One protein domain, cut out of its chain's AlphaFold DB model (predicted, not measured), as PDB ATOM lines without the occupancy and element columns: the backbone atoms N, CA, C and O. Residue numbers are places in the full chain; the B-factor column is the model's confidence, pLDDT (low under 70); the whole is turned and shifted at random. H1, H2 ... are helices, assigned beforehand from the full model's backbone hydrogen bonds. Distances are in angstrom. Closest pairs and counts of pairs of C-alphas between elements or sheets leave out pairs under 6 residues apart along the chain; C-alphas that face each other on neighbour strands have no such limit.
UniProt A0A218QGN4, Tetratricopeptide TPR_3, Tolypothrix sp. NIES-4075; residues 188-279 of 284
ATOM      1  N   GLU A 188     -51.379 -36.578  57.939       97.81
ATOM      2  CA  GLU A 188     -52.791 -36.606  58.317       97.81
ATOM      3  C   GLU A 188     -53.241 -35.287  58.966       97.81
ATOM      4  O   GLU A 188     -54.354 -34.815  58.733       97.81
ATOM      5  N   GLU A 189     -52.368 -34.658  59.754       97.81
ATOM      6  CA  GLU A 189     -52.639 -33.387  60.432       97.81
ATOM      7  C   GLU A 189     -52.631 -32.209  59.446       97.81
ATOM      8  O   GLU A 189     -53.479 -31.316  59.532       97.81
ATOM      9  N   GLY A 190     -51.702 -32.209  58.486       97.75
ATOM     10  CA  GLY A 190     -51.639 -31.216  57.416       97.75
ATOM     11  C   GLY A 190     -52.818 -31.331  56.448       97.75
ATOM     12  O   GLY A 190     -53.421 -30.316  56.092       97.75
ATOM     13  N   VAL A 191     -53.217 -32.557  56.091       98.44
ATOM     14  CA  VAL A 191     -54.420 -32.824  55.286       98.44
ATOM     15  C   VAL A 191     -55.665 -32.335  56.019       98.44
ATOM     16  O   VAL A 191     -56.496 -31.642  55.423       98.44
ATOM     17  N   ALA A 192     -55.782 -32.621  57.319       98.19
ATOM     18  CA  ALA A 192     -56.879 -32.117  58.140       98.19
ATOM     19  C   ALA A 192     -56.904 -30.580  58.184       98.19
ATOM     20  O   ALA A 192     -57.979 -29.986  58.100       98.19
ATOM     21  N   LEU A 193     -55.739 -29.923  58.252       97.81
ATOM     22  CA  LEU A 193     -55.638 -28.462  58.240       97.81
ATOM     23  C   LEU A 193     -56.136 -27.886  56.914       97.81
ATOM     24  O   LEU A 193     -57.016 -27.027  56.921       97.81
ATOM     25  N   LEU A 194     -55.618 -28.369  55.784       98.12
ATOM     26  CA  LEU A 194     -56.032 -27.911  54.455       98.12
ATOM     27  C   LEU A 194     -57.524 -28.170  54.205       98.12
ATOM     28  O   LEU A 194     -58.227 -27.289  53.708       98.12
ATOM     29  N   THR A 195     -58.032 -29.325  54.639       97.62
ATOM     30  CA  THR A 195     -59.460 -29.667  54.555       97.62
ATOM     31  C   THR A 195     -60.311 -28.719  55.398       97.62
ATOM     32  O   THR A 195     -61.324 -28.211  54.922       97.62
ATOM     33  N   ALA A 196     -59.896 -28.422  56.635       96.94
ATOM     34  CA  ALA A 196     -60.584 -27.468  57.508       96.94
ATOM     35  C   ALA A 196     -60.523 -26.029  56.970       96.94
ATOM     36  O   ALA A 196     -61.392 -25.214  57.275       96.94
ATOM     37  N   LEU A 197     -59.506 -25.720  56.163       96.31
ATOM     38  CA  LEU A 197     -59.419 -24.487  55.395       96.31
ATOM     39  C   LEU A 197     -60.232 -24.561  54.093       96.31
ATOM     40  O   LEU A 197     -60.333 -23.551  53.418       96.31
ATOM     41  N   GLY A 198     -60.871 -25.675  53.743       96.75
ATOM     42  CA  GLY A 198     -61.703 -25.798  52.542       96.75
ATOM     43  C   GLY A 198     -60.917 -25.971  51.241       96.75
ATOM     44  O   GLY A 198     -61.473 -25.733  50.172       96.75
ATOM     45  N   ILE A 199     -59.646 -26.371  51.322       98.06
ATOM     46  CA  ILE A 199     -58.797 -26.635  50.156       98.06
ATOM     47  C   ILE A 199     -59.049 -28.048  49.626       98.06
ATOM     48  O   ILE A 199     -59.234 -28.990  50.396       98.06
ATOM     49  N   ARG A 200     -59.056 -28.188  48.298       96.50
ATOM     50  CA  ARG A 200     -59.240 -29.458  47.574       96.50
ATOM     51  C   ARG A 200     -57.994 -29.830  46.760       96.50
ATOM     52  O   ARG A 200     -57.100 -29.006  46.577       96.50
ATOM     53  N   GLY A 201     -57.970 -31.050  46.224       95.25
ATOM     54  CA  GLY A 201     -56.882 -31.579  45.390       95.25
ATOM     55  C   GLY A 201     -56.110 -32.696  46.090       95.25
ATOM     56  O   GLY A 201     -56.621 -33.290  47.041       95.25
ATOM     57  N   ASP A 202     -54.892 -32.974  45.625       94.31
ATOM     58  CA  ASP A 202     -54.001 -33.949  46.264       94.31
ATOM     59  C   ASP A 202     -53.335 -33.342  47.509       94.31
ATOM     60  O   ASP A 202     -52.217 -32.825  47.483       94.31
ATOM     61  N   LEU A 203     -54.095 -33.313  48.607       97.31
ATOM     62  CA  LEU A 203     -53.654 -32.697  49.856       97.31
ATOM     63  C   LEU A 203     -52.473 -33.452  50.478       97.31
ATOM     64  O   LEU A 203     -51.602 -32.820  51.069       97.31
ATOM     65  N   GLY A 204     -52.455 -34.785  50.373       97.06
ATOM     66  CA  GLY A 204     -51.424 -35.627  50.980       97.06
ATOM     67  C   GLY A 204     -50.065 -35.387  50.336       97.06
ATOM     68  O   GLY A 204     -49.117 -35.030  51.035       97.06
ATOM     69  N   GLU A 205     -50.006 -35.467  49.001       93.81
ATOM     70  CA  GLU A 205     -48.777 -35.215  48.243       93.81
ATOM     71  C   GLU A 205     -48.226 -33.811  48.525       93.81
ATOM     72  O   GLU A 205     -47.027 -33.627  48.739       93.81
ATOM     73  N   PHE A 206     -49.100 -32.804  48.588       93.50
ATOM     74  CA  PHE A 206     -48.673 -31.437  48.867       93.50
ATOM     75  C   PHE A 206     -48.159 -31.242  50.298       93.50
ATOM     76  O   PHE A 206     -47.196 -30.505  50.515       93.50
ATOM     77  N   VAL A 207     -48.774 -31.892  51.287       95.38
ATOM     78  CA  VAL A 207     -48.309 -31.824  52.679       95.38
ATOM     79  C   VAL A 207     -46.938 -32.485  52.818       95.38
ATOM     80  O   VAL A 207     -46.066 -31.906  53.462       95.38
ATOM     81  N   GLU A 208     -46.710 -33.633  52.179       93.19
ATOM     82  CA  GLU A 208     -45.387 -34.270  52.134       93.19
ATOM     83  C   GLU A 208     -44.352 -33.382  51.437       93.19
ATOM     84  O   GLU A 208     -43.239 -33.199  51.929       93.19
ATOM     85  N   LEU A 209     -44.739 -32.779  50.311       88.88
ATOM     86  CA  LEU A 209     -43.894 -31.892  49.524       88.88
ATOM     87  C   LEU A 209     -43.339 -30.717  50.337       88.88
ATOM     88  O   LEU A 209     -42.190 -30.316  50.145       88.88
ATOM     89  N   VAL A 210     -44.160 -30.151  51.220       88.12
ATOM     90  CA  VAL A 210     -43.794 -29.003  52.058       88.12
ATOM     91  C   VAL A 210     -43.351 -29.398  53.469       88.12
ATOM     92  O   VAL A 210     -43.305 -28.531  54.346       88.12
ATOM     93  N   ASP A 211     -43.065 -30.685  53.703       90.25
ATOM     94  CA  ASP A 211     -42.698 -31.255  55.009       90.25
ATOM     95  C   ASP A 211     -43.664 -30.821  56.129       90.25
ATOM     96  O   ASP A 211     -43.268 -30.397  57.214       90.25
ATOM     97  N   GLY A 212     -44.963 -30.790  55.819       93.69
ATOM     98  CA  GLY A 212     -46.020 -30.390  56.744       93.69
ATOM     99  C   GLY A 212     -45.883 -28.981  57.326       93.69
ATOM    100  O   GLY A 212     -46.406 -28.724  58.414       93.69
ATOM    101  N   HIS A 213     -45.173 -28.059  56.665       92.75
ATOM    102  CA  HIS A 213     -44.864 -26.742  57.223       92.75
ATOM    103  C   HIS A 213     -46.124 -25.862  57.408       92.75
ATOM    104  O   HIS A 213     -46.657 -25.343  56.423       92.75
ATOM    105  N   PRO A 214     -46.600 -25.599  58.646       93.25
ATOM    106  CA  PRO A 214     -47.934 -25.034  58.883       93.25
ATOM    107  C   PRO A 214     -48.164 -23.649  58.287       93.25
ATOM    108  O   PRO A 214     -49.250 -23.375  57.780       93.25
ATOM    109  N   LEU A 215     -47.161 -22.768  58.351       90.88
ATOM    110  CA  LEU A 215     -47.276 -21.433  57.770       90.88
ATOM    111  C   LEU A 215     -47.404 -21.499  56.245       90.88
ATOM    112  O   LEU A 215     -48.245 -20.810  55.681       90.88
ATOM    113  N   LEU A 216     -46.644 -22.375  55.584       89.75
ATOM    114  CA  LEU A 216     -46.710 -22.534  54.131       89.75
ATOM    115  C   LEU A 216     -48.050 -23.142  53.700       89.75
ATOM    116  O   LEU A 216     -48.658 -22.648  52.755       89.75
ATOM    117  N   LEU A 217     -48.556 -24.138  54.441       93.81
ATOM    118  CA  LEU A 217     -49.892 -24.700  54.220       93.81
ATOM    119  C   LEU A 217     -50.983 -23.619  54.298       93.81
ATOM    120  O   LEU A 217     -51.856 -23.567  53.434       93.81
ATOM    121  N   ARG A 218     -50.923 -22.733  55.305       93.50
ATOM    122  CA  ARG A 218     -51.882 -21.623  55.442       93.50
ATOM    123  C   ARG A 218     -51.741 -20.593  54.326       93.50
ATOM    124  O   ARG A 218     -52.743 -20.252  53.720       93.50
ATOM    125  N   LEU A 219     -50.521 -20.152  54.013       90.88
ATOM    126  CA  LEU A 219     -50.289 -19.160  52.959       90.88
ATOM    127  C   LEU A 219     -50.784 -19.651  51.594       90.88
ATOM    128  O   LEU A 219     -51.408 -18.891  50.861       90.88
ATOM    129  N   VAL A 220     -50.554 -20.925  51.264       92.00
ATOM    130  CA  VAL A 220     -51.090 -21.518  50.032       92.00
ATOM    131  C   VAL A 220     -52.612 -21.605  50.061       92.00
ATOM    132  O   VAL A 220     -53.256 -21.292  49.061       92.00
ATOM    133  N   ALA A 221     -53.199 -21.997  51.191       94.31
ATOM    134  CA  ALA A 221     -54.648 -22.032  51.330       94.31
ATOM    135  C   ALA A 221     -55.279 -20.640  51.146       94.31
ATOM    136  O   ALA A 221     -56.282 -20.510  50.443       94.31
ATOM    137  N   ASP A 222     -54.683 -19.610  51.745       92.62
ATOM    138  CA  ASP A 222     -55.152 -18.228  51.650       92.62
ATOM    139  C   ASP A 222     -55.011 -17.699  50.215       92.62
ATOM    140  O   ASP A 222     -55.989 -17.201  49.658       92.62
ATOM    141  N   LEU A 223     -53.858 -17.921  49.570       90.62
ATOM    142  CA  LEU A 223     -53.631 -17.563  48.165       90.62
ATOM    143  C   LEU A 223     -54.663 -18.220  47.235       90.62
ATOM    144  O   LEU A 223     -55.250 -17.560  46.385       90.62
ATOM    145  N   LEU A 224     -54.922 -19.521  47.394       93.62
ATOM    146  CA  LEU A 224     -55.889 -20.233  46.552       93.62
ATOM    147  C   LEU A 224     -57.322 -19.743  46.754       93.62
ATOM    148  O   LEU A 224     -58.090 -19.712  45.797       93.62
ATOM    149  N   LYS A 225     -57.697 -19.363  47.975       94.69
ATOM    150  CA  LYS A 225     -59.015 -18.777  48.247       94.69
ATOM    151  C   LYS A 225     -59.180 -17.395  47.644       94.69
ATOM    152  O   LYS A 225     -60.280 -17.067  47.209       94.69
ATOM    153  N   GLU A 226     -58.121 -16.598  47.667       92.44
ATOM    154  CA  GLU A 226     -58.123 -15.263  47.086       92.44
ATOM    155  C   GLU A 226     -58.231 -15.338  45.557       92.44
ATOM    156  O   GLU A 226     -59.094 -14.692  44.966       92.44
ATOM    157  N   GLU A 227     -57.425 -16.193  44.925       90.12
ATOM    158  CA  GLU A 227     -57.355 -16.304  43.463       90.12
ATOM    159  C   GLU A 227     -58.499 -17.145  42.865       90.12
ATOM    160  O   GLU A 227     -58.974 -16.869  41.762       90.12
ATOM    161  N   TYR A 228     -58.979 -18.162  43.590       94.25
ATOM    162  CA  TYR A 228     -60.001 -19.108  43.126       94.25
ATOM    163  C   TYR A 228     -61.103 -19.329  44.177       94.25
ATOM    164  O   TYR A 228     -61.304 -20.453  44.642       94.25
ATOM    165  N   PRO A 229     -61.901 -18.305  44.530       92.94
ATOM    166  CA  PRO A 229     -62.870 -18.385  45.630       92.94
ATOM    167  C   PRO A 229     -63.957 -19.455  45.444       92.94
ATOM    168  O   PRO A 229     -64.522 -19.938  46.424       92.94
ATOM    169  N   GLN A 230     -64.262 -19.834  44.199       93.81
ATOM    170  CA  GLN A 230     -65.255 -20.871  43.882       93.81
ATOM    171  C   GLN A 230     -64.663 -22.292  43.853       93.81
ATOM    172  O   GLN A 230     -65.400 -23.268  43.989       93.81
ATOM    173  N   ASP A 231     -63.346 -22.416  43.666       94.62
ATOM    174  CA  ASP A 231     -62.643 -23.696  43.516       94.62
ATOM    175  C   ASP A 231     -61.193 -23.609  44.041       94.62
ATOM    176  O   ASP A 231     -60.240 -23.700  43.263       94.62
ATOM    177  N   PRO A 232     -60.998 -23.407  45.360       95.31
ATOM    178  CA  PRO A 232     -59.670 -23.322  45.957       95.31
ATOM    179  C   PRO A 232     -59.028 -24.718  45.982       95.31
ATOM    180  O   PRO A 232     -59.240 -25.529  46.889       95.31
ATOM    181  N   ASN A 233     -58.271 -25.014  44.929       96.44
ATOM    182  CA  ASN A 233     -57.757 -26.343  44.626       96.44
ATOM    183  C   ASN A 233     -56.250 -26.297  44.347       96.44
ATOM    184  O   ASN A 233     -55.790 -25.478  43.553       96.44
ATOM    185  N   LEU A 234     -55.486 -27.206  44.957       94.81
ATOM    186  CA  LEU A 234     -54.032 -27.292  44.781       94.81
ATOM    187  C   LEU A 234     -53.605 -27.495  43.320       94.81
ATOM    188  O   LEU A 234     -52.541 -27.023  42.930       94.81
ATOM    189  N   GLY A 235     -54.444 -28.113  42.481       92.06
ATOM    190  CA  GLY A 235     -54.174 -28.257  41.048       92.06
ATOM    191  C   GLY A 235     -54.015 -26.922  40.306       92.06
ATOM    192  O   GLY A 235     -53.404 -26.881  39.242       92.06
ATOM    193  N   ARG A 236     -54.504 -25.815  40.882       91.94
ATOM    194  CA  ARG A 236     -54.370 -24.457  40.331       91.94
ATOM    195  C   ARG A 236     -53.020 -23.807  40.621       91.94
ATOM    196  O   ARG A 236     -52.723 -22.760  40.062       91.94
ATOM    197  N   LEU A 237     -52.174 -24.403  41.465       89.12
ATOM    198  CA  LEU A 237     -50.858 -23.833  41.775       89.12
ATOM    199  C   LEU A 237     -49.983 -23.675  40.524       89.12
ATOM    200  O   LEU A 237     -49.205 -22.725  40.438       89.12
ATOM    201  N   ALA A 238     -50.142 -24.548  39.525       87.06
ATOM    202  CA  ALA A 238     -49.465 -24.416  38.237       87.06
ATOM    203  C   ALA A 238     -49.828 -23.108  37.515       87.06
ATOM    204  O   ALA A 238     -48.929 -22.389  37.075       87.06
ATOM    205  N   ASP A 239     -51.113 -22.745  37.501       88.50
ATOM    206  CA  ASP A 239     -51.626 -21.487  36.935       88.50
ATOM    207  C   ASP A 239     -51.070 -20.258  37.682       88.50
ATOM    208  O   ASP A 239     -51.015 -19.142  37.154       88.50
ATOM    209  N   LEU A 240     -50.616 -20.469  38.923       84.38
ATOM    210  CA  LEU A 240     -49.988 -19.450  39.753       84.38
ATOM    211  C   LEU A 240     -48.471 -19.320  39.562       84.38
ATOM    212  O   LEU A 240     -47.851 -18.467  40.197       84.38
ATOM    213  N   GLY A 241     -47.867 -20.125  38.683       81.81
ATOM    214  CA  GLY A 241     -46.412 -20.215  38.534       81.81
ATOM    215  C   GLY A 241     -45.735 -21.024  39.646       81.81
ATOM    216  O   GLY A 241     -44.512 -21.029  39.748       81.81
ATOM    217  N   LEU A 242     -46.520 -21.729  40.465       82.38
ATOM    218  CA  LEU A 242     -46.069 -22.568  41.578       82.38
ATOM    219  C   LEU A 242     -46.116 -24.069  41.231       82.38
ATOM    220  O   LEU A 242     -45.974 -24.911  42.112       82.38
ATOM    221  N   GLY A 243     -46.279 -24.430  39.953       74.56
ATOM    222  CA  GLY A 243     -46.354 -25.832  39.507       74.56
ATOM    223  C   GLY A 243     -45.075 -26.645  39.748       74.56
ATOM    224  O   GLY A 243     -45.144 -27.853  39.933       74.56
ATOM    225  N   ASN A 244     -43.916 -25.982  39.829       73.38
ATOM    226  CA  ASN A 244     -42.617 -26.611  40.106       73.38
ATOM    227  C   ASN A 244     -42.162 -26.415  41.561       73.38
ATOM    228  O   ASN A 244     -40.959 -26.385  41.829       73.38
ATOM    229  N   LEU A 245     -43.096 -26.272  42.513       73.88
ATOM    230  CA  LEU A 245     -42.773 -25.991  43.918       73.88
ATOM    231  C   LEU A 245     -41.755 -26.987  44.494       73.88
ATOM    232  O   LEU A 245     -40.879 -26.587  45.248       73.88
ATOM    233  N   ARG A 246     -41.804 -28.259  44.075       68.88
ATOM    234  CA  ARG A 246     -40.822 -29.283  44.460       68.88
ATOM    235  C   ARG A 246     -39.403 -28.920  44.088       68.88
ATOM    236  O   ARG A 246     -38.546 -28.880  44.961       68.88
ATOM    237  N   GLN A 247     -39.172 -28.619  42.816       67.38
ATOM    238  CA  GLN A 247     -37.853 -28.221  42.351       67.38
ATOM    239  C   GLN A 247     -37.393 -26.971  43.103       67.38
ATOM    240  O   GLN A 247     -36.297 -26.973  43.642       67.38
ATOM    241  N   LEU A 248     -38.269 -25.975  43.254       65.88
ATOM    242  CA  LEU A 248     -37.969 -24.708  43.925       65.88
ATOM    243  C   LEU A 248     -37.673 -24.844  45.428       65.88
ATOM    244  O   LEU A 248     -36.854 -24.103  45.958       65.88
ATOM    245  N   LEU A 249     -38.323 -25.783  46.119       64.75
ATOM    246  CA  LEU A 249     -38.085 -26.083  47.535       64.75
ATOM    247  C   LEU A 249     -36.792 -26.874  47.761       64.75
ATOM    248  O   LEU A 249     -36.205 -26.787  48.838       64.75
ATOM    249  N   THR A 250     -36.367 -27.653  46.765       58.41
ATOM    250  CA  THR A 250     -35.177 -28.521  46.839       58.41
ATOM    251  C   THR A 250     -33.931 -27.935  46.173       58.41
ATOM    252  O   THR A 250     -32.848 -28.500  46.322       58.41
ATOM    253  N   ASP A 251     -34.063 -26.829  45.435       57.00
ATOM    254  CA  ASP A 251     -32.959 -26.225  44.691       57.00
ATOM    255  C   ASP A 251     -31.964 -25.546  45.641       57.00
ATOM    256  O   ASP A 251     -32.243 -24.522  46.269       57.00
ATOM    257  N   SER A 252     -30.764 -26.119  45.716       45.50
ATOM    258  CA  SER A 252     -29.657 -25.624  46.529       45.50
ATOM    259  C   SER A 252     -29.012 -24.345  45.988       45.50
ATOM    260  O   SER A 252     -28.177 -23.776  46.686       45.50
ATOM    261  N   GLN A 253     -29.368 -23.879  44.783       43.69
ATOM    262  CA  GLN A 253     -28.934 -22.592  44.224       43.69
ATOM    263  C   GLN A 253     -29.899 -21.442  44.537       43.69
ATOM    264  O   GLN A 253     -29.498 -20.279  44.473       43.69
ATOM    265  N   VAL A 254     -31.133 -21.734  44.964       47.00
ATOM    266  CA  VAL A 254     -32.082 -20.736  45.485       47.00
ATOM    267  C   VAL A 254     -31.801 -20.516  46.977       47.00
ATOM    268  O   VAL A 254     -32.659 -20.644  47.845       47.00
ATOM    269  N   VAL A 255     -30.547 -20.197  47.309       42.91
ATOM    270  CA  VAL A 255     -30.164 -19.790  48.667       42.91
ATOM    271  C   VAL A 255     -30.568 -18.334  48.832       42.91
ATOM    272  O   VAL A 255     -29.791 -17.412  48.589       42.91
ATOM    273  N   GLY A 256     -31.830 -18.124  49.194       40.31
ATOM    274  CA  GLY A 256     -32.338 -16.808  49.545       40.31
ATOM    275  C   GLY A 256     -31.455 -16.160  50.612       40.31
ATOM    276  O   GLY A 256     -31.154 -16.749  51.648       40.31
ATOM    277  N   VAL A 257     -31.073 -14.911  50.357       37.81
ATOM    278  CA  VAL A 257     -30.230 -14.018  51.173       37.81
ATOM    279  C   VAL A 257     -30.864 -13.650  52.537       37.81
ATOM    280  O   VAL A 257     -30.385 -12.778  53.254       37.81
ATOM    281  N   HIS A 258     -31.893 -14.365  52.984       39.66
ATOM    282  CA  HIS A 258     -32.547 -14.146  54.267       39.66
ATOM    283  C   HIS A 258     -32.437 -15.410  55.113       39.66
ATOM    284  O   HIS A 258     -33.211 -16.358  54.992       39.66
ATOM    285  N   ARG A 259     -31.412 -15.429  55.979       39.62
ATOM    286  CA  ARG A 259     -31.239 -16.453  57.013       39.62
ATOM    287  C   ARG A 259     -32.588 -16.661  57.719       39.62
ATOM    288  O   ARG A 259     -33.039 -15.763  58.422       39.62
ATOM    289  N   ARG A 260     -33.138 -17.879  57.601       46.69
ATOM    290  CA  ARG A 260     -34.289 -18.437  58.352       46.69
ATOM    291  C   ARG A 260     -35.696 -18.297  57.742       46.69
ATOM    292  O   ARG A 260     -36.662 -18.480  58.484       46.69
ATOM    293  N   GLU A 261     -35.843 -18.080  56.436       51.44
ATOM    294  CA  GLU A 261     -37.128 -18.287  55.740       51.44
ATOM    295  C   GLU A 261     -37.041 -19.473  54.768       51.44
ATOM    296  O   GLU A 261     -36.100 -19.579  53.985       51.44
ATOM    297  N   ASN A 262     -38.006 -20.396  54.834       57.75
ATOM    298  CA  ASN A 262     -38.127 -21.490  53.867       57.75
ATOM    299  C   ASN A 262     -38.373 -20.900  52.471       57.75
ATOM    300  O   ASN A 262     -39.312 -20.123  52.302       57.75
ATOM    301  N   VAL A 263     -37.583 -21.308  51.473       59.56
ATOM    302  CA  VAL A 263     -37.637 -20.816  50.078       59.56
ATOM    303  C   VAL A 263     -39.066 -20.799  49.512       59.56
ATOM    304  O   VAL A 263     -39.465 -19.850  48.841       59.56
ATOM    305  N   GLY A 264     -39.888 -21.795  49.858       61.44
ATOM    306  CA  GLY A 264     -41.293 -21.851  49.441       61.44
ATOM    307  C   GLY A 264     -42.163 -20.722  49.982       61.44
ATOM    308  O   GLY A 264     -43.064 -20.276  49.282       61.44
ATOM    309  N   MET A 265     -41.897 -20.216  51.190       68.69
ATOM    310  CA  MET A 265     -42.642 -19.074  51.731       68.69
ATOM    311  C   MET A 265     -42.353 -17.801  50.947       68.69
ATOM    312  O   MET A 265     -43.291 -17.086  50.613       68.69
ATOM    313  N   VAL A 266     -41.084 -17.543  50.612       67.38
ATOM    314  CA  VAL A 266     -40.694 -16.371  49.812       67.38
ATOM    315  C   VAL A 266     -41.421 -16.387  48.472       67.38
ATOM    316  O   VAL A 266     -41.998 -15.385  48.076       67.38
ATOM    317  N   LEU A 267     -41.479 -17.544  47.811       67.88
ATOM    318  CA  LEU A 267     -42.167 -17.689  46.528       67.88
ATOM    319  C   LEU A 267     -43.678 -17.472  46.628       67.88
ATOM    320  O   LEU A 267     -44.254 -16.801  45.773       67.88
ATOM    321  N   VAL A 268     -44.325 -18.016  47.662       70.50
ATOM    322  CA  VAL A 268     -45.769 -17.828  47.875       70.50
ATOM    323  C   VAL A 268     -46.087 -16.369  48.214       70.50
ATOM    324  O   VAL A 268     -47.049 -15.810  47.681       70.50
ATOM    325  N   LEU A 269     -45.259 -15.719  49.035       71.44
ATOM    326  CA  LEU A 269     -45.384 -14.291  49.332       71.44
ATOM    327  C   LEU A 269     -45.163 -13.443  48.076       71.44
ATOM    328  O   LEU A 269     -45.986 -12.583  47.780       71.44
ATOM    329  N   ASP A 270     -44.122 -13.719  47.293       71.88
ATOM    330  CA  ASP A 270     -43.840 -13.028  46.031       71.88
ATOM    331  C   ASP A 270     -44.988 -13.170  45.029       71.88
ATOM    332  O   ASP A 270     -45.365 -12.189  44.383       71.88
ATOM    333  N   ALA A 271     -45.547 -14.375  44.888       70.31
ATOM    334  CA  ALA A 271     -46.698 -14.619  44.025       70.31
ATOM    335  C   ALA A 271     -47.902 -13.774  44.468       70.31
ATOM    336  O   ALA A 271     -48.528 -13.120  43.632       70.31
ATOM    337  N   SER A 272     -48.156 -13.712  45.778       68.00
ATOM    338  CA  SER A 272     -49.226 -12.898  46.366       68.00
ATOM    339  C   SER A 272     -48.985 -11.393  46.133       68.00
ATOM    340  O   SER A 272     -49.845 -10.680  45.617       68.00
ATOM    341  N   PHE A 273     -47.778 -10.886  46.418       68.88
ATOM    342  CA  PHE A 273     -47.430  -9.465  46.270       68.88
ATOM    343  C   PHE A 273     -47.418  -8.983  44.810       68.88
ATOM    344  O   PHE A 273     -47.929  -7.895  44.506       68.88
ATOM    345  N   LYS A 274     -46.860  -9.768  43.879       68.19
ATOM    346  CA  LYS A 274     -46.846  -9.425  42.443       68.19
ATOM    347  C   LYS A 274     -48.265  -9.300  41.884       68.19
ATOM    348  O   LYS A 274     -48.525  -8.427  41.059       68.19
ATOM    349  N   ARG A 275     -49.207 -10.108  42.368       65.12
ATOM    350  CA  ARG A 275     -50.609 -10.048  41.931       65.12
ATOM    351  C   ARG A 275     -51.365  -8.875  42.537       65.12
ATOM    352  O   ARG A 275     -52.017  -8.141  41.799       65.12
ATOM    353  N   LEU A 276     -51.170  -8.589  43.826       57.47
ATOM    354  CA  LEU A 276     -51.746  -7.397  44.465       57.47
ATOM    355  C   LEU A 276     -51.303  -6.090  43.785       57.47
ATOM    356  O   LEU A 276     -52.091  -5.152  43.647       57.47
ATOM    357  N   SER A 277     -50.050  -6.019  43.334       57.44
ATOM    358  CA  SER A 277     -49.541  -4.863  42.583       57.44
ATOM    359  C   SER A 277     -50.099  -4.776  41.155       57.44
ATOM    360  O   SER A 277     -50.379  -3.669  40.690       57.44
ATOM    361  N   PHE A 278     -50.358  -5.909  40.496       51.12
ATOM    362  CA  PHE A 278     -51.019  -5.970  39.185       51.12
ATOM    363  C   PHE A 278     -52.520  -5.617  39.244       51.12
ATOM    364  O   PHE A 278     -53.016  -4.863  38.411       51.12
ATOM    365  N   CYS A 279     -53.257  -6.063  40.266       46.97
ATOM    366  CA  CYS A 279     -54.666  -5.687  40.444       46.97
ATOM    367  C   CYS A 279     -54.840  -4.184  40.735       46.97
ATOM    368  O   CYS A 279     -55.801  -3.558  40.279       46.97
TER     369      CYS A 279
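Overview. This is residues 188 to 279 of the 284 residues of the protein "Tetratricopeptide TPR_3" of Tolypothrix sp. NIES-4075 (UniProt A0A218QGN4). Three helices, H1, H3 and H6, make a staggered row with H3 in the middle, and the shorter H2, H4 and H5 lie over one side of that row, giving a flat body of two helical layers. Beyond H5 and H6, residues 251 to 262 form a wide loop at one edge. The printed part has 92 residues with six named helices, H1 to H6 in chain order, and no named strand. The class is all helix, with 57 residues in the named helices. The whole is compact, with a radius of gyration of the C-alphas of 12.8 A and spans of 35 by 35 by 19 A.

Along the chain. H1 holds residues 188 to 196, begins at C-alpha 188 at (-52.791, -36.606, 58.317) and is 12.0 A long from first to last C-alpha. H2 holds residues 203 to 209. H3, residues 214 to 227, begins at C-alpha 214 at (-47.934, -25.034, 58.883) and is 20.1 A long. H4 holds residues 234 to 237, and H5 residues 245 to 250. H6, residues 263 to 279, is the longest helix, 24.7 A, and ends at C-alpha 279 at (-54.666, -5.687, 40.444).

Arrangement. H3 is the hub, touching H1, H4 and H6. H3 and H6 run the same way at a shallow tilt of 22 degrees, their closest C-alphas those of Leu 216 and Met 265, 5.9 A apart. H1 and H3 also run the same way, at a shallow tilt of 29 degrees, closest at the C-alphas of Leu 194 and Ala 221, 6.8 A apart. H4 and H3 only just touch, with 3 pairs of C-alphas within 8 A, and H3 takes part with residue 224 alone; the closest C-alphas, of Leu 224 and Leu 234, are 7.5 A apart. H2 touches H1 at a steep tilt of 53 degrees, opposite ways, with the C-alphas of Val 191 and Leu 203 closest at 5.5 A. H2 and H5 are close but not clearly touching, with the C-alphas of Leu 209 and Arg 246 closest at 6.5 A. H5 and H6 form a helical hairpin, opposite ways at a steep tilt of 39 degrees; H6 touches H5 with residues 263 to 264 alone, and the C-alphas of Leu 249 and Gly 264 are closest at 5.6 A. H1 and H6 are apart. In H1, H2, H3, H5 and H6 every O i to N i+4 pair is within hydrogen-bond range, and H4 is too short for such a pair.

Size, cuts and confidence. The two C-alphas farthest apart are those of Gln 230 and Arg 259, 36.7 A. The printed part has no cut. The link from H5 to H6, 12 residues, is long, and the link from H2 to H3 is tight. The mean pLDDT of the printed part is 79.6, and residues 246 to 267 and 272 to 279 are under 70.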